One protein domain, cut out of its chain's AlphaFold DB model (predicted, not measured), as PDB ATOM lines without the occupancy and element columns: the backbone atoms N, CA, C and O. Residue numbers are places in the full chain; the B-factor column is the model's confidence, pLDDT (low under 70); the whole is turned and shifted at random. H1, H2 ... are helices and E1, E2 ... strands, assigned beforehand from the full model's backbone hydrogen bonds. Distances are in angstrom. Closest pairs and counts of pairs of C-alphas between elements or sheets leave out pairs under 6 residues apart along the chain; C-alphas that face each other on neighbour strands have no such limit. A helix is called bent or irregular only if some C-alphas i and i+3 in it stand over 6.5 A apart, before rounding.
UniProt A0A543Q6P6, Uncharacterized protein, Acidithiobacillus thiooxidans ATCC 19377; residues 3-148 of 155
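Overview. This is residues 3 to 148 of the 155 residues of an uncharacterized protein of Acidithiobacillus thiooxidans ATCC 19377 (UniProt A0A543Q6P6). A twisted sheet curls round the long helix H2 on one face, while H1 covers part of the opposite face. The long strand E5 runs past E1 to pair with E6, where E6, E7 and H5 make an end region of low confidence, with short H4 between H2 and H5. The printed part has 146 residues with five named helices and seven named strands, in the order E1 E2 E3 E4 H1 E5 H2 H3 H4 E6 E7 H5; the class is mixed. Strand beside strand the sheet runs E4 E3 E2 E1 E5 E6 E7, antiparallel from E4 to E6. The whole is compact and rounded, with a radius of gyration of the C-alphas of 14.7 A and spans of 39 by 37 by 28 A.

Arrangement. E1 (residues 3 to 9), E2 (15 to 22), E3 (32 to 38) and E4 (44 to 49) form a meander, each strand the antiparallel neighbour of the one before, in three hairpins. N 5 and O 19 are 3.0 A apart, N 18 and O 35 2.8 A, and N 34 and O 47 2.9 A, within hydrogen-bond range. H1 (51 to 63) is on the sheet at a height of 8.0 A, over E3 and E2; the closest C-alphas of H1 and E2 are those of Lys 51 and Tyr 21, 6.0 A. E5 (70 to 79) is staggered: residues 70 to 76 pair with E1 (N 6 and O 73, 2.8 A) and 76 to 79 with E6 (123 to 129; N 78 and O 124, 2.9 A). H2 (85 to 101) is on the opposite face from H1, its closest C-alphas to E3 being Tyr 85 and Thr 33, 6.0 A. H3 (106 to 110) only grazes the sheet and touches H2, Val 109 to Gly 99, 5.4 A between C-alphas. H4 (113 to 119), on the same face as H2, only just touches it, with 3 pairs of C-alphas within 8 A, the closest Leu 113 and Ile 92 at 7.7 A. E7 (132 to 135) and E6 meet only at a point, C-alphas 126 and 133 being 5.1 A apart. H5 (138 to 147) is not on the sheet and is close to H4 but not clearly touching, with the C-alphas of Leu 141 and Lys 115 7.0 A apart. Every O i to N i+4 pair is within range in H1, H3 and H4; in H2 it is 11 of 13, in H5 4 of 6.

Along the chain. E1 begins at C-alpha 3 (233.646, 229.681, 278.567). E5 is 26.7 A long, H2 26.3 A, E2 24.0 A. H2 and H5 are irregular: C-alphas 98 and 101 are 7.1 A apart, 139 and 142 7.6 A. H5 ends at C-alpha 147 (213.804, 228.621, 283.643).

Size, cuts and confidence. The C-alphas farthest apart, Asn 66 and Arg 139, are 40.3 A apart. The printed part has no cut, and no link is long. Mean pLDDT of the printed part is 78.1; residues 25 to 30, 80 to 82, 102 to 104 and 121 to 148 are under 70.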
ATOM      1  N   HIS A   3     234.837 229.658 279.413       86.12
ATOM      2  CA  HIS A   3     233.646 229.681 278.567       86.12
ATOM      3  C   HIS A   3     233.522 228.376 277.798       86.12
ATOM      4  O   HIS A   3     234.499 227.892 277.230       86.12
ATOM      5  N   ILE A   4     232.313 227.825 277.750       89.19
ATOM      6  CA  ILE A   4     231.957 226.670 276.929       89.19
ATOM      7  C   ILE A   4     230.912 227.114 275.918       89.19
ATOM      8  O   ILE A   4     229.824 227.536 276.302       89.19
ATOM      9  N   ARG A   5     231.198 226.938 274.627       90.81
ATOM     10  CA  ARG A   5     230.218 227.163 273.553       90.81
ATOM     11  C   ARG A   5     230.030 225.888 272.754       90.81
ATOM     12  O   ARG A   5     231.017 225.257 272.388       90.81
ATOM     13  N   ILE A   6     228.787 225.493 272.490       92.19
ATOM     14  CA  ILE A   6     228.447 224.251 271.780       92.19
ATOM     15  C   ILE A   6     227.428 224.545 270.682       92.19
ATOM     16  O   ILE A   6     226.469 225.292 270.888       92.19
ATOM     17  N   GLY A   7     227.660 223.951 269.518       91.56
ATOM     18  CA  GLY A   7     226.696 223.831 268.437       91.56
ATOM     19  C   GLY A   7     226.343 222.373 268.148       91.56
ATOM     20  O   GLY A   7     227.126 221.460 268.432       91.56
ATOM     21  N   THR A   8     225.167 222.149 267.572       92.69
ATOM     22  CA  THR A   8     224.622 220.819 267.260       92.69
ATOM     23  C   THR A   8     224.273 220.685 265.790       92.69
ATOM     24  O   THR A   8     223.968 221.659 265.106       92.69
ATOM     25  N   LYS A   9     224.311 219.449 265.297       91.62
ATOM     26  CA  LYS A   9     223.937 219.085 263.936       91.62
ATOM     27  C   LYS A   9     223.077 217.825 263.976       91.62
ATOM     28  O   LYS A   9     223.500 216.798 264.504       91.62
ATOM     29  N   GLU A  10     221.881 217.897 263.397       88.44
ATOM     30  CA  GLU A  10     220.952 216.762 263.259       88.44
ATOM     31  C   GLU A  10     221.359 215.865 262.078       88.44
ATOM     32  O   GLU A  10     220.647 215.726 261.084       88.44
ATOM     33  N   ASP A  11     222.562 215.298 262.155       87.12
ATOM     34  CA  ASP A  11     223.058 214.302 261.207       87.12
ATOM     35  C   ASP A  11     222.821 212.869 261.718       87.12
ATOM     36  O   ASP A  11     222.263 212.637 262.791       87.12
ATOM     37  N   LYS A  12     223.285 211.872 260.952       85.69
ATOM     38  CA  LYS A  12     223.168 210.450 261.324       85.69
ATOM     39  C   LYS A  12     223.795 210.123 262.685       85.69
ATOM     40  O   LYS A  12     223.397 209.147 263.307       85.69
ATOM     41  N   CYS A  13     224.781 210.906 263.122       86.25
ATOM     42  CA  CYS A  13     225.510 210.685 264.367       86.25
ATOM     43  C   CYS A  13     225.003 211.558 265.518       86.25
ATOM     44  O   CYS A  13     225.437 211.337 266.651       86.25
ATOM     45  N   ARG A  14     224.098 212.511 265.248       88.88
ATOM     46  CA  ARG A  14     223.646 213.531 266.199       88.88
ATOM     47  C   ARG A  14     224.853 214.249 266.802       88.88
ATOM     48  O   ARG A  14     225.170 214.093 267.981       88.88
ATOM     49  N   SER A  15     225.577 214.955 265.944       92.06
ATOM     50  CA  SER A  15     226.886 215.519 266.264       92.06
ATOM     51  C   SER A  15     226.818 216.809 267.084       92.06
ATOM     52  O   SER A  15     225.986 217.687 266.847       92.06
ATOM     53  N   CYS A  16     227.777 216.958 267.994       93.50
ATOM     54  CA  CYS A  16     228.071 218.184 268.725       93.50
ATOM     55  C   CYS A  16     229.481 218.669 268.385       93.50
ATOM     56  O   CYS A  16     230.429 217.882 268.355       93.50
ATOM     57  N   TYR A  17     229.626 219.978 268.208       95.75
ATOM     58  CA  TYR A  17     230.914 220.660 268.169       95.75
ATOM     59  C   TYR A  17     230.957 221.689 269.290       95.75
ATOM     60  O   TYR A  17     230.014 222.459 269.448       95.75
ATOM     61  N   GLY A  18     232.033 221.723 270.065       95.38
ATOM     62  CA  GLY A  18     232.176 222.695 271.133       95.38
ATOM     63  C   GLY A  18     233.595 223.191 271.322       95.38
ATOM     64  O   GLY A  18     234.563 222.576 270.876       95.38
ATOM     65  N   ILE A  19     233.698 224.331 271.989       94.50
ATOM     66  CA  ILE A  19     234.958 224.971 272.347       94.50
ATOM     67  C   ILE A  19     234.965 225.314 273.833       94.50
ATOM     68  O   ILE A  19     233.921 225.630 274.405       94.50
ATOM     69  N   LEU A  20     236.148 225.245 274.435       92.38
ATOM     70  CA  LEU A  20     236.458 225.718 275.774       92.38
ATOM     71  C   LEU A  20     237.615 226.707 275.679       92.38
ATOM     72  O   LEU A  20     238.617 226.407 275.028       92.38
ATOM     73  N   TYR A  21     237.482 227.865 276.313       89.06
ATOM     74  CA  TYR A  21     238.519 228.895 276.333       89.06
ATOM     75  C   TYR A  21     238.409 229.761 277.587       89.06
ATOM     76  O   TYR A  21     237.343 229.831 278.196       89.06
ATOM     77  N   ASP A  22     239.494 230.442 277.953       85.69
ATOM     78  CA  ASP A  22     239.469 231.462 279.005       85.69
ATOM     79  C   ASP A  22     239.089 232.842 278.440       85.69
ATOM     80  O   ASP A  22     239.629 233.268 277.414       85.69
ATOM     81  N   GLU A  23     238.190 233.572 279.096       74.62
ATOM     82  CA  GLU A  23     237.879 234.971 278.769       74.62
ATOM     83  C   GLU A  23     239.075 235.898 279.010       74.62
ATOM     84  O   GLU A  23     239.365 236.741 278.161       74.62
ATOM     85  N   ASP A  24     239.829 235.647 280.079       71.25
ATOM     86  CA  ASP A  24     240.895 236.522 280.580       71.25
ATOM     87  C   ASP A  24     242.281 236.151 280.012       71.25
ATOM     88  O   ASP A  24     243.286 236.806 280.289       71.25
ATOM     89  N   GLY A  25     242.347 235.085 279.206       61.12
ATOM     90  CA  GLY A  25     243.581 234.586 278.602       61.12
ATOM     91  C   GLY A  25     244.041 235.387 277.379       61.12
ATOM     92  O   GLY A  25     243.226 235.795 276.540       61.12
ATOM     93  N   ASP A  26     245.364 235.540 277.255       63.62
ATOM     94  CA  ASP A  26     246.052 236.035 276.056       63.62
ATOM     95  C   ASP A  26     245.625 235.216 274.823       63.62
ATOM     96  O   ASP A  26     245.670 233.984 274.826       63.62
ATOM     97  N   LEU A  27     245.208 235.914 273.761       61.84
ATOM     98  CA  LEU A  27     244.696 235.333 272.516       61.84
ATOM     99  C   LEU A  27     245.684 234.366 271.846       61.84
ATOM    100  O   LEU A  27     245.246 233.473 271.112       61.84
ATOM    101  N   PHE A  28     246.984 234.535 272.109       62.16
ATOM    102  CA  PHE A  28     248.075 233.769 271.504       62.16
ATOM    103  C   PHE A  28     248.698 232.732 272.446       62.16
ATOM    104  O   PHE A  28     249.573 231.977 272.020       62.16
ATOM    105  N   ARG A  29     248.254 232.655 273.710       56.59
ATOM    106  CA  ARG A  29     248.709 231.624 274.657       56.59
ATOM    107  C   ARG A  29     247.786 230.406 274.651       56.59
ATOM    108  O   ARG A  29     246.582 230.488 274.407       56.59
ATOM    109  N   SER A  30     248.405 229.243 274.833       61.44
ATOM    110  CA  SER A  30     247.816 227.928 274.596       61.44
ATOM    111  C   SER A  30     247.048 227.416 275.808       61.44
ATOM    112  O   SER A  30     247.566 226.583 276.534       61.44
ATOM    113  N   ASP A  31     245.813 227.858 275.992       75.81
ATOM    114  CA  ASP A  31     244.875 227.189 276.891       75.81
ATOM    115  C   ASP A  31     243.466 227.302 276.287       75.81
ATOM    116  O   ASP A  31     242.581 227.999 276.772       75.81
ATOM    117  N   ALA A  32     243.234 226.646 275.156       89.06
ATOM    118  CA  ALA A  32     241.891 226.442 274.635       89.06
ATOM    119  C   ALA A  32     241.755 225.027 274.080       89.06
ATOM    120  O   ALA A  32     242.733 224.341 273.772       89.06
ATOM    121  N   THR A  33     240.528 224.536 273.988       92.94
ATOM    122  CA  THR A  33     240.262 223.183 273.503       92.94
ATOM    123  C   THR A  33     239.018 223.188 272.642       92.94
ATOM    124  O   THR A  33     237.987 223.717 273.039       92.94
ATOM    125  N   SER A  34     239.101 222.571 271.469       94.69
ATOM    126  CA  SER A  34     237.921 222.216 270.692       94.69
ATOM    127  C   SER A  34     237.613 220.737 270.884       94.69
ATOM    128  O   SER A  34     238.510 219.911 271.076       94.69
ATOM    129  N   PHE A  35     236.335 220.393 270.840       94.75
ATOM    130  CA  PHE A  35     235.896 219.013 270.816       94.75
ATOM    131  C   PHE A  35     234.782 218.818 269.803       94.75
ATOM    132  O   PHE A  35     233.959 219.693 269.543       94.75
ATOM    133  N   TRP A  36     234.755 217.620 269.249       94.00
ATOM    134  CA  TRP A  36     233.706 217.142 268.380       94.00
ATOM    135  C   TRP A  36     233.318 215.739 268.821       94.00
ATOM    136  O   TRP A  36     234.190 214.931 269.146       94.00
ATOM    137  N   THR A  37     232.024 215.452 268.867       92.81
ATOM    138  CA  THR A  37     231.530 214.135 269.266       92.81
ATOM    139  C   THR A  37     230.198 213.836 268.601       92.81
ATOM    140  O   THR A  37     229.288 214.665 268.624       92.81
ATOM    141  N   GLY A  38     230.075 212.653 268.004       91.56
ATOM    142  CA  GLY A  38     228.772 212.091 267.663       91.56
ATOM    143  C   GLY A  38     228.151 211.416 268.878       91.56
ATOM    144  O   GLY A  38     228.789 210.580 269.514       91.56
ATOM    145  N   ILE A  39     226.903 211.758 269.199       87.31
ATOM    146  CA  ILE A  39     226.196 211.200 270.357       87.31
ATOM    147  C   ILE A  39     225.843 209.724 270.156       87.31
ATOM    148  O   ILE A  39     225.867 208.972 271.126       87.31
ATOM    149  N   LEU A  40     225.493 209.313 268.934       84.31
ATOM    150  CA  LEU A  40     225.078 207.935 268.644       84.31
ATOM    151  C   LEU A  40     226.287 207.009 268.448       84.31
ATOM    152  O   LEU A  40     226.784 206.445 269.417       84.31
ATOM    153  N   ASP A  41     226.770 206.893 267.211       79.06
ATOM    154  CA  ASP A  41     227.924 206.065 266.827       79.06
ATOM    155  C   ASP A  41     228.956 206.887 266.037       79.06
ATOM    156  O   ASP A  41     229.680 206.380 265.179       79.06
ATOM    157  N   GLY A  42     228.995 208.200 266.283       80.88
ATOM    158  CA  GLY A  42     229.950 209.077 265.621       80.88
ATOM    159  C   GLY A  42     231.297 209.113 266.345       80.88
ATOM    160  O   GLY A  42     231.367 208.890 267.559       80.88
ATOM    161  N   PRO A  43     232.389 209.403 265.622       86.62
ATOM    162  CA  PRO A  43     233.694 209.528 266.245       86.62
ATOM    163  C   PRO A  43     233.749 210.688 267.259       86.62
ATOM    164  O   PRO A  43     232.890 211.570 267.298       86.62
ATOM    165  N   THR A  44     234.784 210.673 268.098       92.75
ATOM    166  CA  THR A  44     235.074 211.742 269.059       92.75
ATOM    167  C   THR A  44     236.492 212.234 268.839       92.75
ATOM    168  O   THR A  44     237.415 211.440 268.671       92.75
ATOM    169  N   ASN A  45     236.667 213.552 268.834       94.06
ATOM    170  CA  ASN A  45     237.959 214.197 268.675       94.06
ATOM    171  C   ASN A  45     238.064 215.383 269.635       94.06
ATOM    172  O   ASN A  45     237.114 216.149 269.773       94.06
ATOM    173  N   ILE A  46     239.211 215.531 270.290       93.81
ATOM    174  CA  ILE A  46     239.500 216.631 271.211       93.81
ATOM    175  C   ILE A  46     240.877 217.161 270.844       93.81
ATOM    176  O   ILE A  46     241.836 216.392 270.769       93.81
ATOM    177  N   LYS A  47     240.974 218.467 270.610       92.75
ATOM    178  CA  LYS A  47     242.209 219.115 270.176       92.75
ATOM    179  C   LYS A  47     242.487 220.362 270.997       92.75
ATOM    180  O   LYS A  47     241.587 221.155 271.261       92.75
ATOM    181  N   GLY A  48     243.751 220.518 271.358       89.81
ATOM    182  CA  GLY A  48     244.281 221.691 272.038       89.81
ATOM    183  C   GLY A  48     244.638 222.747 271.015       89.81
ATOM    184  O   GLY A  48     245.118 222.418 269.931       89.81
ATOM    185  N   HIS A  49     244.372 223.993 271.362       88.88
ATOM    186  CA  HIS A  49     244.468 225.126 270.461       88.88
ATOM    187  C   HIS A  49     244.781 226.396 271.250       88.88
ATOM    188  O   HIS A  49     244.657 226.444 272.476       88.88
ATOM    189  N   THR A  50     245.126 227.449 270.527       89.69
ATOM    190  CA  THR A  50     245.028 228.821 271.020       89.69
ATOM    191  C   THR A  50     243.570 229.281 271.060       89.69
ATOM    192  O   THR A  50     242.690 228.739 270.377       89.69
ATOM    193  N   LYS A  51     243.300 230.330 271.841       89.19
ATOM    194  CA  LYS A  51     241.972 230.954 271.911       89.19
ATOM    195  C   LYS A  51     241.505 231.465 270.545       89.19
ATOM    196  O   LYS A  51     240.347 231.266 270.183       89.19
ATOM    197  N   SER A  52     242.401 232.070 269.760       89.44
ATOM    198  CA  SER A  52     242.072 232.546 268.410       89.44
ATOM    199  C   SER A  52     241.613 231.407 267.490       89.44
ATOM    200  O   SER A  52     240.579 231.515 266.831       89.44
ATOM    201  N   GLU A  53     242.321 230.276 267.494       91.81
ATOM    202  CA  GLU A  53     242.000 229.133 266.633       91.81
ATOM    203  C   GLU A  53     240.638 228.509 266.953       91.81
ATOM    204  O   GLU A  53     239.875 228.200 266.030       91.81
ATOM    205  N   VAL A  54     240.304 228.330 268.239       92.19
ATOM    206  CA  VAL A  54     238.992 227.772 268.607       92.19
ATOM    207  C   VAL A  54     237.861 228.735 268.271       92.19
ATOM    208  O   VAL A  54     236.822 228.291 267.789       92.19
ATOM    209  N   MET A  55     238.064 230.043 268.457       90.81
ATOM    210  CA  MET A  55     237.055 231.056 268.145       90.81
ATOM    211  C   MET A  55     236.801 231.141 266.641       90.81
ATOM    212  O   MET A  55     235.647 231.096 266.220       90.81
ATOM    213  N   ASN A  56     237.861 231.155 265.829       91.56
ATOM    214  CA  ASN A  56     237.746 231.132 264.369       91.56
ATOM    215  C   ASN A  56     237.054 229.851 263.882       91.56
ATOM    216  O   ASN A  56     236.170 229.900 263.028       91.56
ATOM    217  N   SER A  57     237.409 228.701 264.464       92.19
ATOM    218  CA  SER A  57     236.781 227.422 264.124       92.19
ATOM    219  C   SER A  57     235.296 227.395 264.487       92.19
ATOM    220  O   SER A  57     234.485 226.898 263.707       92.19
ATOM    221  N   TYR A  58     234.924 227.937 265.649       92.56
ATOM    222  CA  TYR A  58     233.530 228.019 266.081       92.56
ATOM    223  C   TYR A  58     232.724 229.004 265.237       92.56
ATOM    224  O   TYR A  58     231.601 228.681 264.853       92.56
ATOM    225  N   GLN A  59     233.305 230.148 264.868       92.25
ATOM    226  CA  GLN A  59     232.677 231.097 263.953       92.25
ATOM    227  C   GLN A  59     232.323 230.418 262.625       92.25
ATOM    228  O   GLN A  59     231.159 230.413 262.237       92.25
ATOM    229  N   ALA A  60     233.297 229.770 261.982       91.94
ATOM    230  CA  ALA A  60     233.099 229.125 260.684       91.94
ATOM    231  C   ALA A  60     232.138 227.923 260.740       91.94
ATOM    232  O   ALA A  60     231.382 227.680 259.804       91.94
ATOM    233  N   ARG A  61     232.172 227.132 261.821       92.25
ATOM    234  CA  ARG A  61     231.399 225.880 261.913       92.25
ATOM    235  C   ARG A  61     230.003 226.047 262.491       92.25
ATOM    236  O   ARG A  61     229.181 225.165 262.250       92.25
ATOM    237  N   VAL A  62     229.762 227.096 263.279       91.25
ATOM    238  CA  VAL A  62     228.535 227.239 264.082       91.25
ATOM    239  C   VAL A  62     227.817 228.572 263.867       91.25
ATOM    240  O   VAL A  62     226.595 228.603 263.931       91.25
ATOM    241  N   LEU A  63     228.542 229.675 263.656       85.75
ATOM    242  CA  LEU A  63     227.940 231.019 263.632       85.75
ATOM    243  C   LEU A  63     227.778 231.606 262.225       85.75
ATOM    244  O   LEU A  63     227.022 232.559 262.059       85.75
ATOM    245  N   ASP A  64     228.482 231.074 261.227       90.38
ATOM    246  CA  ASP A  64     228.314 231.464 259.825       90.38
ATOM    247  C   ASP A  64     226.877 231.176 259.339       90.38
ATOM    248  O   ASP A  64     226.244 230.207 259.757       90.38
ATOM    249  N   ALA A  65     226.357 231.988 258.417       82.00
ATOM    250  CA  ALA A  65     225.027 231.812 257.836       82.00
ATOM    251  C   ALA A  65     224.859 230.441 257.151       82.00
ATOM    252  O   ALA A  65     223.755 229.899 257.118       82.00
ATOM    253  N   ASN A  66     225.958 229.870 256.643       88.31
ATOM    254  CA  ASN A  66     225.999 228.539 256.026       88.31
ATOM    255  C   ASN A  66     226.634 227.469 256.935       88.31
ATOM    256  O   ASN A  66     227.082 226.428 256.448       88.31
ATOM    257  N   ALA A  67     226.718 227.728 258.242       88.69
ATOM    258  CA  ALA A  67     227.320 226.821 259.205       88.69
ATOM    259  C   ALA A  67     226.627 225.448 259.239       88.69
ATOM    260  O   ALA A  67     225.405 225.320 259.155       88.69
ATOM    261  N   GLU A  68     227.428 224.397 259.420       88.81
ATOM    262  CA  GLU A  68     226.923 223.025 259.530       88.81
ATOM    263  C   GLU A  68     226.225 222.744 260.866       88.81
ATOM    264  O   GLU A  68     225.396 221.837 260.951       88.81
ATOM    265  N   TYR A  69     226.616 223.469 261.913       90.62
ATOM    266  CA  TYR A  69     226.092 223.332 263.264       90.62
ATOM    267  C   TYR A  69     225.269 224.563 263.612       90.62
ATOM    268  O   TYR A  69     225.595 225.673 263.204       90.62
ATOM    269  N   LYS A  70     224.239 224.380 264.430       89.12
ATOM    270  CA  LYS A  70     223.455 225.476 264.998       89.12
ATOM    271  C   LYS A  70     223.936 225.772 266.416       89.12
ATOM    272  O   LYS A  70     224.181 224.819 267.156       89.12
ATOM    273  N   PRO A  71     224.083 227.043 266.821       87.31
ATOM    274  CA  PRO A  71     224.486 227.385 268.179       87.31
ATOM    275  C   PRO A  71     223.361 227.033 269.158       87.31
ATOM    276  O   PRO A  71     222.213 227.417 268.952       87.31
ATOM    277  N   VAL A  72     223.682 226.297 270.226       83.44
ATOM    278  CA  VAL A  72     222.660 225.818 271.180       83.44
ATOM    279  C   VAL A  72     223.030 225.974 272.645       83.44
ATOM    280  O   VAL A  72     222.162 225.876 273.504       83.44
ATOM    281  N   CYS A  73     224.301 226.191 272.976       81.31
ATOM    282  CA  CYS A  73     224.702 226.296 274.371       81.31
ATOM    283  C   CYS A  73     225.884 227.246 274.530       81.31
ATOM    284  O   CYS A  73     226.868 227.144 273.795       81.31
ATOM    285  N   ASN A  74     225.782 228.139 275.509       84.00
ATOM    286  CA  ASN A  74     226.856 229.003 275.975       84.00
ATOM    287  C   ASN A  74     226.834 228.989 277.509       84.00
ATOM    288  O   ASN A  74     225.818 229.339 278.105       84.00
ATOM    289  N   ILE A  75     227.905 228.516 278.142       82.00
ATOM    290  CA  ILE A  75     228.004 228.358 279.595       82.00
ATOM    291  C   ILE A  75     229.295 229.009 280.069       82.00
ATOM    292  O   ILE A  75     230.374 228.686 279.574       82.00
ATOM    293  N   LYS A  76     229.188 229.860 281.089       82.19
ATOM    294  CA  LYS A  76     230.336 230.407 281.806       82.19
ATOM    295  C   LYS A  76     230.585 229.594 283.073       82.19
ATOM    296  O   LYS A  76     229.659 229.275 283.821       82.19
ATOM    297  N   LEU A  77     231.840 229.235 283.298       77.12
ATOM    298  CA  LEU A  77     232.301 228.456 284.435       77.12
ATOM    299  C   LEU A  77     233.387 229.217 285.185       77.12
ATOM    300  O   LEU A  77     234.393 229.645 284.616       77.12
ATOM    301  N   GLU A  78     233.213 229.304 286.492       78.12
ATOM    302  CA  GLU A  78     234.255 229.707 287.423       78.12
ATOM    303  C   GLU A  78     234.876 228.431 288.011       78.12
ATOM    304  O   GLU A  78     234.202 227.717 288.765       78.12
ATOM    305  N   PRO A  79     236.102 228.052 287.610       71.25
ATOM    306  CA  PRO A  79     236.726 226.843 288.116       71.25
ATOM    307  C   PRO A  79     237.210 227.021 289.561       71.25
ATOM    308  O   PRO A  79     237.806 228.030 289.923       71.25
ATOM    309  N   PHE A  80     237.016 225.991 290.377       65.56
ATOM    310  CA  PHE A  80     237.731 225.812 291.633       65.56
ATOM    311  C   PHE A  80     239.089 225.169 291.312       65.56
ATOM    312  O   PHE A  80     239.173 223.965 291.057       65.56
ATOM    313  N   GLY A  81     240.144 225.987 291.288       66.50
ATOM    314  CA  GLY A  81     241.495 225.584 290.878       66.50
ATOM    315  C   GLY A  81     241.745 225.746 289.373       66.50
ATOM    316  O   GLY A  81     241.051 226.506 288.703       66.50
ATOM    317  N   SER A  82     242.736 225.028 288.836       66.12
ATOM    318  CA  SER A  82     243.176 225.140 287.432       66.12
ATOM    319  C   SER A  82     242.943 223.832 286.654       66.12
ATOM    320  O   SER A  82     243.905 223.135 286.329       66.12
ATOM    321  N   PRO A  83     241.683 223.419 286.399       73.12
ATOM    322  CA  PRO A  83     241.410 222.197 285.653       73.12
ATOM    323  C   PRO A  83     241.865 222.331 284.195       73.12
ATOM    324  O   PRO A  83     241.590 223.330 283.536       73.12
ATOM    325  N   SER A  84     242.498 221.283 283.668       82.88
ATOM    326  CA  SER A  84     242.868 221.209 282.252       82.88
ATOM    327  C   SER A  84     241.626 221.249 281.354       82.88
ATOM    328  O   SER A  84     240.696 220.453 281.525       82.88
ATOM    329  N   TYR A  85     241.616 222.128 280.348       85.50
ATOM    330  CA  TYR A  85     240.509 222.231 279.388       85.50
ATOM    331  C   TYR A  85     240.304 220.950 278.579       85.50
ATOM    332  O   TYR A  85     239.163 220.592 278.280       85.50
ATOM    333  N   PHE A  86     241.373 220.192 278.332       87.44
ATOM    334  CA  PHE A  86     241.283 218.859 277.739       87.44
ATOM    335  C   PHE A  86     240.502 217.878 278.613       87.44
ATOM    336  O   PHE A  86     239.685 217.113 278.097       87.44
ATOM    337  N   ASP A  87     240.729 217.891 279.927       87.12
ATOM    338  CA  ASP A  87     240.041 216.984 280.846       87.12
ATOM    339  C   ASP A  87     238.563 217.343 280.970       87.12
ATOM    340  O   ASP A  87     237.701 216.457 280.988       87.12
ATOM    341  N   VAL A  88     238.248 218.642 280.996       87.25
ATOM    342  CA  VAL A  88     236.862 219.116 280.967       87.25
ATOM    343  C   VAL A  88     236.190 218.707 279.651       87.25
ATOM    344  O   VAL A  88     235.123 218.094 279.684       87.25
ATOM    345  N   ALA A  89     236.835 218.927 278.500       90.88
ATOM    346  CA  ALA A  89     236.326 218.503 277.193       90.88
ATOM    347  C   ALA A  89     236.091 216.984 277.119       90.88
ATOM    348  O   ALA A  89     235.072 216.523 276.597       90.88
ATOM    349  N   ARG A  90     236.993 216.179 277.693       91.56
ATOM    350  CA  ARG A  90     236.856 214.715 277.750       91.56
ATOM    351  C   ARG A  90     235.658 214.285 278.593       91.56
ATOM    352  O   ARG A  90     234.917 213.377 278.215       91.56
ATOM    353  N   LYS A  91     235.432 214.950 279.725       91.25
ATOM    354  CA  LYS A  91     234.270 214.689 280.585       91.25
ATOM    355  C   LYS A  91     232.960 215.081 279.892       91.25
ATOM    356  O   LYS A  91     232.010 214.301 279.940       91.25
ATOM    357  N   ILE A  92     232.927 216.215 279.189       90.94
ATOM    358  CA  ILE A  92     231.759 216.656 278.406       90.94
ATOM    359  C   ILE A  92     231.454 215.674 277.270       90.94
ATOM    360  O   ILE A  92     230.321 215.222 277.146       90.94
ATOM    361  N   THR A  93     232.449 215.291 276.470       92.25
ATOM    362  CA  THR A  93     232.249 214.325 275.372       92.25
ATOM    363  C   THR A  93     231.749 212.973 275.888       92.25
ATOM    364  O   THR A  93     230.786 212.431 275.352       92.25
ATOM    365  N   THR A  94     232.294 212.484 277.006       91.81
ATOM    366  CA  THR A  94     231.793 211.269 277.676       91.81
ATOM    367  C   THR A  94     230.334 211.413 278.122       91.81
ATOM    368  O   THR A  94     229.548 210.473 277.981       91.81
ATOM    369  N   PHE A  95     229.952 212.569 278.676       91.00
ATOM    370  CA  PHE A  95     228.562 212.860 279.039       91.00
ATOM    371  C   PHE A  95     227.643 212.814 277.809       91.00
ATOM    372  O   PHE A  95     226.618 212.133 277.845       91.00
ATOM    373  N   LEU A  96     228.046 213.462 276.712       90.19
ATOM    374  CA  LEU A  96     227.280 213.512 275.465       90.19
ATOM    375  C   LEU A  96     227.061 212.116 274.871       90.19
ATOM    376  O   LEU A  96     225.925 211.756 274.576       90.19
ATOM    377  N   GLN A  97     228.107 211.289 274.795       88.81
ATOM    378  CA  GLN A  97     228.012 209.914 274.284       88.81
ATOM    379  C   GLN A  97     227.137 209.007 275.167       88.81
ATOM    380  O   GLN A  97     226.394 208.160 274.670       88.81
ATOM    381  N   LYS A  98     227.158 209.194 276.495       87.94
ATOM    382  CA  LYS A  98     226.250 208.472 277.410       87.94
ATOM    383  C   LYS A  98     224.789 208.908 277.255       87.94
ATOM    384  O   LYS A  98     223.885 208.137 277.582       87.94
ATOM    385  N   GLY A  99     224.554 210.106 276.724       80.06
ATOM    386  CA  GLY A  99     223.233 210.649 276.417       80.06
ATOM    387  C   GLY A  99     222.494 209.953 275.273       80.06
ATOM    388  O   GLY A  99     221.307 210.220 275.092       80.06
ATOM    389  N   ARG A 100     223.130 209.021 274.542       77.44
ATOM    390  CA  ARG A 100     222.532 208.308 273.394       77.44
ATOM    391  C   ARG A 100     221.178 207.647 273.681       77.44
ATOM    392  O   ARG A 100     220.329 207.576 272.802       77.44
ATOM    393  N   ASN A 101     220.963 207.210 274.924       71.00
ATOM    394  CA  ASN A 101     219.732 206.545 275.360       71.00
ATOM    395  C   ASN A 101     218.654 207.524 275.873       71.00
ATOM    396  O   ASN A 101     217.562 207.088 276.222       71.00
ATOM    397  N   GLN A 102     218.956 208.824 275.986       64.88
ATOM    398  CA  GLN A 102     218.118 209.812 276.682       64.88
ATOM    399  C   GLN A 102     217.339 210.764 275.759       64.88
ATOM    400  O   GLN A 102     216.528 211.552 276.249       64.88
ATOM    401  N   GLY A 103     217.537 210.729 274.437       58.50
ATOM    402  CA  GLY A 103     216.862 211.693 273.570       58.50
ATOM    403  C   GLY A 103     216.878 211.377 272.082       58.50
ATOM    404  O   GLY A 103     217.748 210.673 271.577       58.50
ATOM    405  N   SER A 104     215.892 211.937 271.384       64.00
ATOM    406  CA  SER A 104     215.775 211.955 269.925       64.00
ATOM    407  C   SER A 104     216.672 213.007 269.250       64.00
ATOM    408  O   SER A 104     216.887 212.880 268.052       64.00
ATOM    409  N   SER A 105     217.218 213.986 269.992       81.75
ATOM    410  CA  SER A 105     218.082 215.074 269.489       81.75
ATOM    411  C   SER A 105     219.293 215.356 270.404       81.75
ATOM    412  O   SER A 105     219.201 215.124 271.618       81.75
ATOM    413  N   PRO A 106     220.416 215.893 269.873       83.25
ATOM    414  CA  PRO A 106     221.551 216.370 270.670       83.25
ATOM    415  C   PRO A 106     221.189 217.406 271.734       83.25
ATOM    416  O   PRO A 106     221.699 217.375 272.854       83.25
ATOM    417  N   GLU A 107     220.276 218.314 271.398       85.69
ATOM    418  CA  GLU A 107     219.839 219.406 272.272       85.69
ATOM    419  C   GLU A 107     219.217 218.884 273.565       85.69
ATOM    420  O   GLU A 107     219.477 219.408 274.648       85.69
ATOM    421  N   ARG A 108     218.460 217.785 273.478       83.19
ATOM    422  CA  ARG A 108     217.846 217.167 274.652       83.19
ATOM    423  C   ARG A 108     218.891 216.639 275.630       83.19
ATOM    424  O   ARG A 108     218.709 216.793 276.834       83.19
ATOM    425  N   VAL A 109     219.995 216.079 275.134       84.88
ATOM    426  CA  VAL A 109     221.118 215.638 275.978       84.88
ATOM    427  C   VAL A 109     221.772 216.837 276.670       84.88
ATOM    428  O   VAL A 109     222.069 216.783 277.863       84.88
ATOM    429  N   LEU A 110     221.941 217.950 275.948       85.75
ATOM    430  CA  LEU A 110     222.580 219.163 276.464       85.75
ATOM    431  C   LEU A 110     221.820 219.828 277.619       85.75
ATOM    432  O   LEU A 110     222.454 220.479 278.445       85.75
ATOM    433  N   THR A 111     220.509 219.601 277.769       83.75
ATOM    434  CA  THR A 111     219.742 220.101 278.932       83.75
ATOM    435  C   THR A 111     220.293 219.607 280.279       83.75
ATOM    436  O   THR A 111     220.184 220.298 281.291       83.75
ATOM    437  N   GLY A 112     220.937 218.433 280.302       83.19
ATOM    438  CA  GLY A 112     221.578 217.878 281.496       83.19
ATOM    439  C   GLY A 112     223.004 218.380 281.748       83.19
ATOM    440  O   GLY A 112     223.552 218.121 282.824       83.19
ATOM    441  N   LEU A 113     223.610 219.088 280.787       85.56
ATOM    442  CA  LEU A 113     225.011 219.506 280.846       85.56
ATOM    443  C   LEU A 113     225.316 220.408 282.058       85.56
ATOM    444  O   LEU A 113     226.308 220.131 282.736       85.56
ATOM    445  N   PRO A 114     224.485 221.406 282.430       83.38
ATOM    446  CA  PRO A 114     224.749 222.215 283.620       83.38
ATOM    447  C   PRO A 114     224.798 221.382 284.911       83.38
ATOM    448  O   PRO A 114     225.738 221.470 285.700       83.38
ATOM    449  N   LYS A 115     223.826 220.481 285.101       82.56
ATOM    450  CA  LYS A 115     223.781 219.592 286.273       82.56
ATOM    451  C   LYS A 115     224.991 218.659 286.318       82.56
ATOM    452  O   LYS A 115     225.497 218.364 287.399       82.56
ATOM    453  N   PHE A 116     225.456 218.197 285.157       87.06
ATOM    454  CA  PHE A 116     226.676 217.404 285.039       87.06
ATOM    455  C   PHE A 116     227.925 218.204 285.434       87.06
ATOM    456  O   PHE A 116     228.688 217.739 286.279       87.06
ATOM    457  N   LEU A 117     228.101 219.412 284.891       83.06
ATOM    458  CA  LEU A 117     229.251 220.273 285.176       83.06
ATOM    459  C   LEU A 117     229.329 220.639 286.665       83.06
ATOM    460  O   LEU A 117     230.384 220.476 287.268       83.06
ATOM    461  N   MET A 118     228.214 221.006 287.308       78.12
ATOM    462  CA  MET A 118     228.199 221.269 288.759       78.12
ATOM    463  C   MET A 118     228.576 220.030 289.588       78.12
ATOM    464  O   MET A 118     229.282 220.138 290.587       78.12
ATOM    465  N   LYS A 119     228.151 218.828 289.172       81.94
ATOM    466  CA  LYS A 119     228.527 217.566 289.839       81.94
ATOM    467  C   LYS A 119     229.993 217.191 289.659       81.94
ATOM    468  O   LYS A 119     230.492 216.379 290.431       81.94
ATOM    469  N   MET A 120     230.689 217.758 288.671       76.75
ATOM    470  CA  MET A 120     232.128 217.541 288.530       76.75
ATOM    471  C   MET A 120     232.926 218.145 289.693       76.75
ATOM    472  O   MET A 120     234.112 217.857 289.778       76.75
ATOM    473  N   GLY A 121     232.316 218.953 290.575       62.06
ATOM    474  CA  GLY A 121     232.921 219.430 291.828       62.06
ATOM    475  C   GLY A 121     234.016 220.487 291.663       62.06
ATOM    476  O   GLY A 121     234.543 220.982 292.650       62.06
ATOM    477  N   HIS A 122     234.347 220.849 290.423       61.97
ATOM    478  CA  HIS A 122     235.444 221.759 290.095       61.97
ATOM    479  C   HIS A 122     234.981 223.066 289.466       61.97
ATOM    480  O   HIS A 122     235.826 223.858 289.074       61.97
ATOM    481  N   VAL A 123     233.677 223.285 289.292       66.12
ATOM    482  CA  VAL A 123     233.176 224.449 288.557       66.12
ATOM    483  C   VAL A 123     231.872 224.958 289.154       66.12
ATOM    484  O   VAL A 123     230.968 224.186 289.477       66.12
ATOM    485  N   LYS A 124     231.771 226.277 289.267       69.06
ATOM    486  CA  LYS A 124     230.542 227.004 289.559       69.06
ATOM    487  C   LYS A 124     230.011 227.572 288.247       69.06
ATOM    488  O   LYS A 124     230.741 228.246 287.525       69.06
ATOM    489  N   ILE A 125     228.760 227.255 287.915       68.88
ATOM    490  CA  ILE A 125     228.127 227.772 286.699       68.88
ATOM    491  C   ILE A 125     227.642 229.188 286.967       68.88
ATOM    492  O   ILE A 125     226.936 229.426 287.946       68.88
ATOM    493  N   LEU A 126     228.019 230.095 286.075       64.19
ATOM    494  CA  LEU A 126     227.532 231.461 286.034       64.19
ATOM    495  C   LEU A 126     226.513 231.540 284.895       64.19
ATOM    496  O   LEU A 126     226.833 231.230 283.747       64.19
ATOM    497  N   PHE A 127     225.278 231.912 285.219       59.00
ATOM    498  CA  PHE A 127     224.262 232.216 284.214       59.00
ATOM    499  C   PHE A 127     224.172 233.730 284.063       59.00
ATOM    500  O   PHE A 127     224.128 234.448 285.061       59.00
ATOM    501  N   GLU A 128     224.125 234.213 282.826       48.94
ATOM    502  CA  GLU A 128     223.840 235.618 282.549       48.94
ATOM    503  C   GLU A 128     222.326 235.836 282.621       48.94
ATOM    504  O   GLU A 128     221.610 235.652 281.642       48.94
ATOM    505  N   ASN A 129     221.824 236.210 283.798       40.31
ATOM    506  CA  ASN A 129     220.526 236.866 283.922       40.31
ATOM    507  C   ASN A 129     220.808 238.341 284.188       40.31
ATOM    508  O   ASN A 129     221.101 238.693 285.320       40.31
ATOM    509  N   GLY A 130     220.763 239.177 283.146       37.25
ATOM    510  CA  GLY A 130     220.834 240.636 283.270       37.25
ATOM    511  C   GLY A 130     221.997 241.150 284.131       37.25
ATOM    512  O   GLY A 130     221.821 241.455 285.302       37.25
ATOM    513  N   ASN A 131     223.160 241.325 283.505       34.53
ATOM    514  CA  ASN A 131     224.311 242.109 283.977       34.53
ATOM    515  C   ASN A 131     225.142 241.636 285.182       34.53
ATOM    516  O   ASN A 131     226.216 242.206 285.357       34.53
ATOM    517  N   GLU A 132     224.788 240.590 285.935       33.62
ATOM    518  CA  GLU A 132     225.712 240.040 286.949       33.62
ATOM    519  C   GLU A 132     225.765 238.498 286.962       33.62
ATOM    520  O   GLU A 132     224.733 237.829 287.051       33.62
ATOM    521  N   PRO A 133     226.966 237.890 286.877       41.53
ATOM    522  CA  PRO A 133     227.118 236.448 287.003       41.53
ATOM    523  C   PRO A 133     226.928 236.019 288.465       41.53
ATOM    524  O   PRO A 133     227.820 236.176 289.300       41.53
ATOM    525  N   HIS A 134     225.777 235.430 288.789       41.38
ATOM    526  CA  HIS A 134     225.508 234.945 290.145       41.38
ATOM    527  C   HIS A 134     225.882 233.458 290.330       41.38
ATOM    528  O   HIS A 134     225.594 232.635 289.456       41.38
ATOM    529  N   PRO A 135     226.483 233.077 291.483       48.94
ATOM    530  CA  PRO A 135     226.520 231.691 291.942       48.94
ATOM    531  C   PRO A 135     225.140 231.061 291.889       48.94
ATOM    532  O   PRO A 135     224.217 231.588 292.502       48.94
ATOM    533  N   VAL A 136     225.014 229.898 291.259       51.47
ATOM    534  CA  VAL A 136     223.810 229.082 291.419       51.47
ATOM    535  C   VAL A 136     224.004 228.107 292.578       51.47
ATOM    536  O   VAL A 136     224.858 227.219 292.484       51.47
ATOM    537  N   PRO A 137     223.221 228.219 293.666       51.22
ATOM    538  CA  PRO A 137     223.189 227.201 294.703       51.22
ATOM    539  C   PRO A 137     222.689 225.873 294.125       51.22
ATOM    540  O   PRO A 137     221.743 225.833 293.340       51.22
ATOM    541  N   HIS A 138     223.269 224.749 294.560       49.75
ATOM    542  CA  HIS A 138     222.875 223.409 294.097       49.75
ATOM    543  C   HIS A 138     221.374 223.093 294.253       49.75
ATOM    544  O   HIS A 138     220.865 222.214 293.559       49.75
ATOM    545  N   ARG A 139     220.675 223.779 295.167       43.53
ATOM    546  CA  ARG A 139     219.260 223.557 295.490       43.53
ATOM    547  C   ARG A 139     218.298 224.114 294.430       43.53
ATOM    548  O   ARG A 139     217.197 223.588 294.310       43.53
ATOM    549  N   ASP A 140     218.747 225.064 293.611       54.09
ATOM    550  CA  ASP A 140     217.900 225.792 292.650       54.09
ATOM    551  C   ASP A 140     218.100 225.314 291.196       54.09
ATOM    552  O   ASP A 140     217.544 225.862 290.244       54.09
ATOM    553  N   LEU A 141     218.877 224.239 291.015       50.88
ATOM    554  CA  LEU A 141     219.231 223.639 289.724       50.88
ATOM    555  C   LEU A 141     218.007 223.222 288.899       50.88
ATOM    556  O   LEU A 141     217.973 223.457 287.695       50.88
ATOM    557  N   ASP A 142     217.008 222.601 289.528       50.56
ATOM    558  CA  ASP A 142     215.818 222.119 288.817       50.56
ATOM    559  C   ASP A 142     214.873 223.280 288.439       50.56
ATOM    560  O   ASP A 142     214.153 223.191 287.444       50.56
ATOM    561  N   GLU A 143     214.910 224.395 289.177       50.03
ATOM    562  CA  GLU A 143     214.179 225.619 288.834       50.03
ATOM    563  C   GLU A 143     214.872 226.380 287.699       50.03
ATOM    564  O   GLU A 143     214.203 226.868 286.794       50.03
ATOM    565  N   ILE A 144     216.207 226.400 287.678       51.94
ATOM    566  CA  ILE A 144     216.993 227.014 286.602       51.94
ATOM    567  C   ILE A 144     216.903 226.200 285.318       51.94
ATOM    568  O   ILE A 144     216.642 226.783 284.278       51.94
ATOM    569  N   VAL A 145     217.000 224.867 285.367       50.12
ATOM    570  CA  VAL A 145     216.783 224.007 284.186       50.12
ATOM    571  C   VAL A 145     215.383 224.209 283.591       50.12
ATOM    572  O   VAL A 145     215.231 224.165 282.375       50.12
ATOM    573  N   ARG A 146     214.367 224.479 284.426       46.19
ATOM    574  CA  ARG A 146     213.010 224.854 283.981       46.19
ATOM    575  C   ARG A 146     212.908 226.296 283.477       46.19
ATOM    576  O   ARG A 146     212.076 226.565 282.618       46.19
ATOM    577  N   LYS A 147     213.712 227.208 284.030       43.75
ATOM    578  CA  LYS A 147     213.804 228.621 283.643       43.75
ATOM    579  C   LYS A 147     214.747 228.873 282.476       43.75
ATOM    580  O   LYS A 147     214.752 230.009 282.030       43.75
ATOM    581  N   ILE A 148     215.498 227.879 281.980       48.34
ATOM    582  CA  ILE A 148     216.110 227.912 280.646       48.34
ATOM    583  C   ILE A 148     214.921 227.948 279.683       48.34
ATOM    584  O   ILE A 148     214.327 226.900 279.410       48.34
TER     585      ILE A 148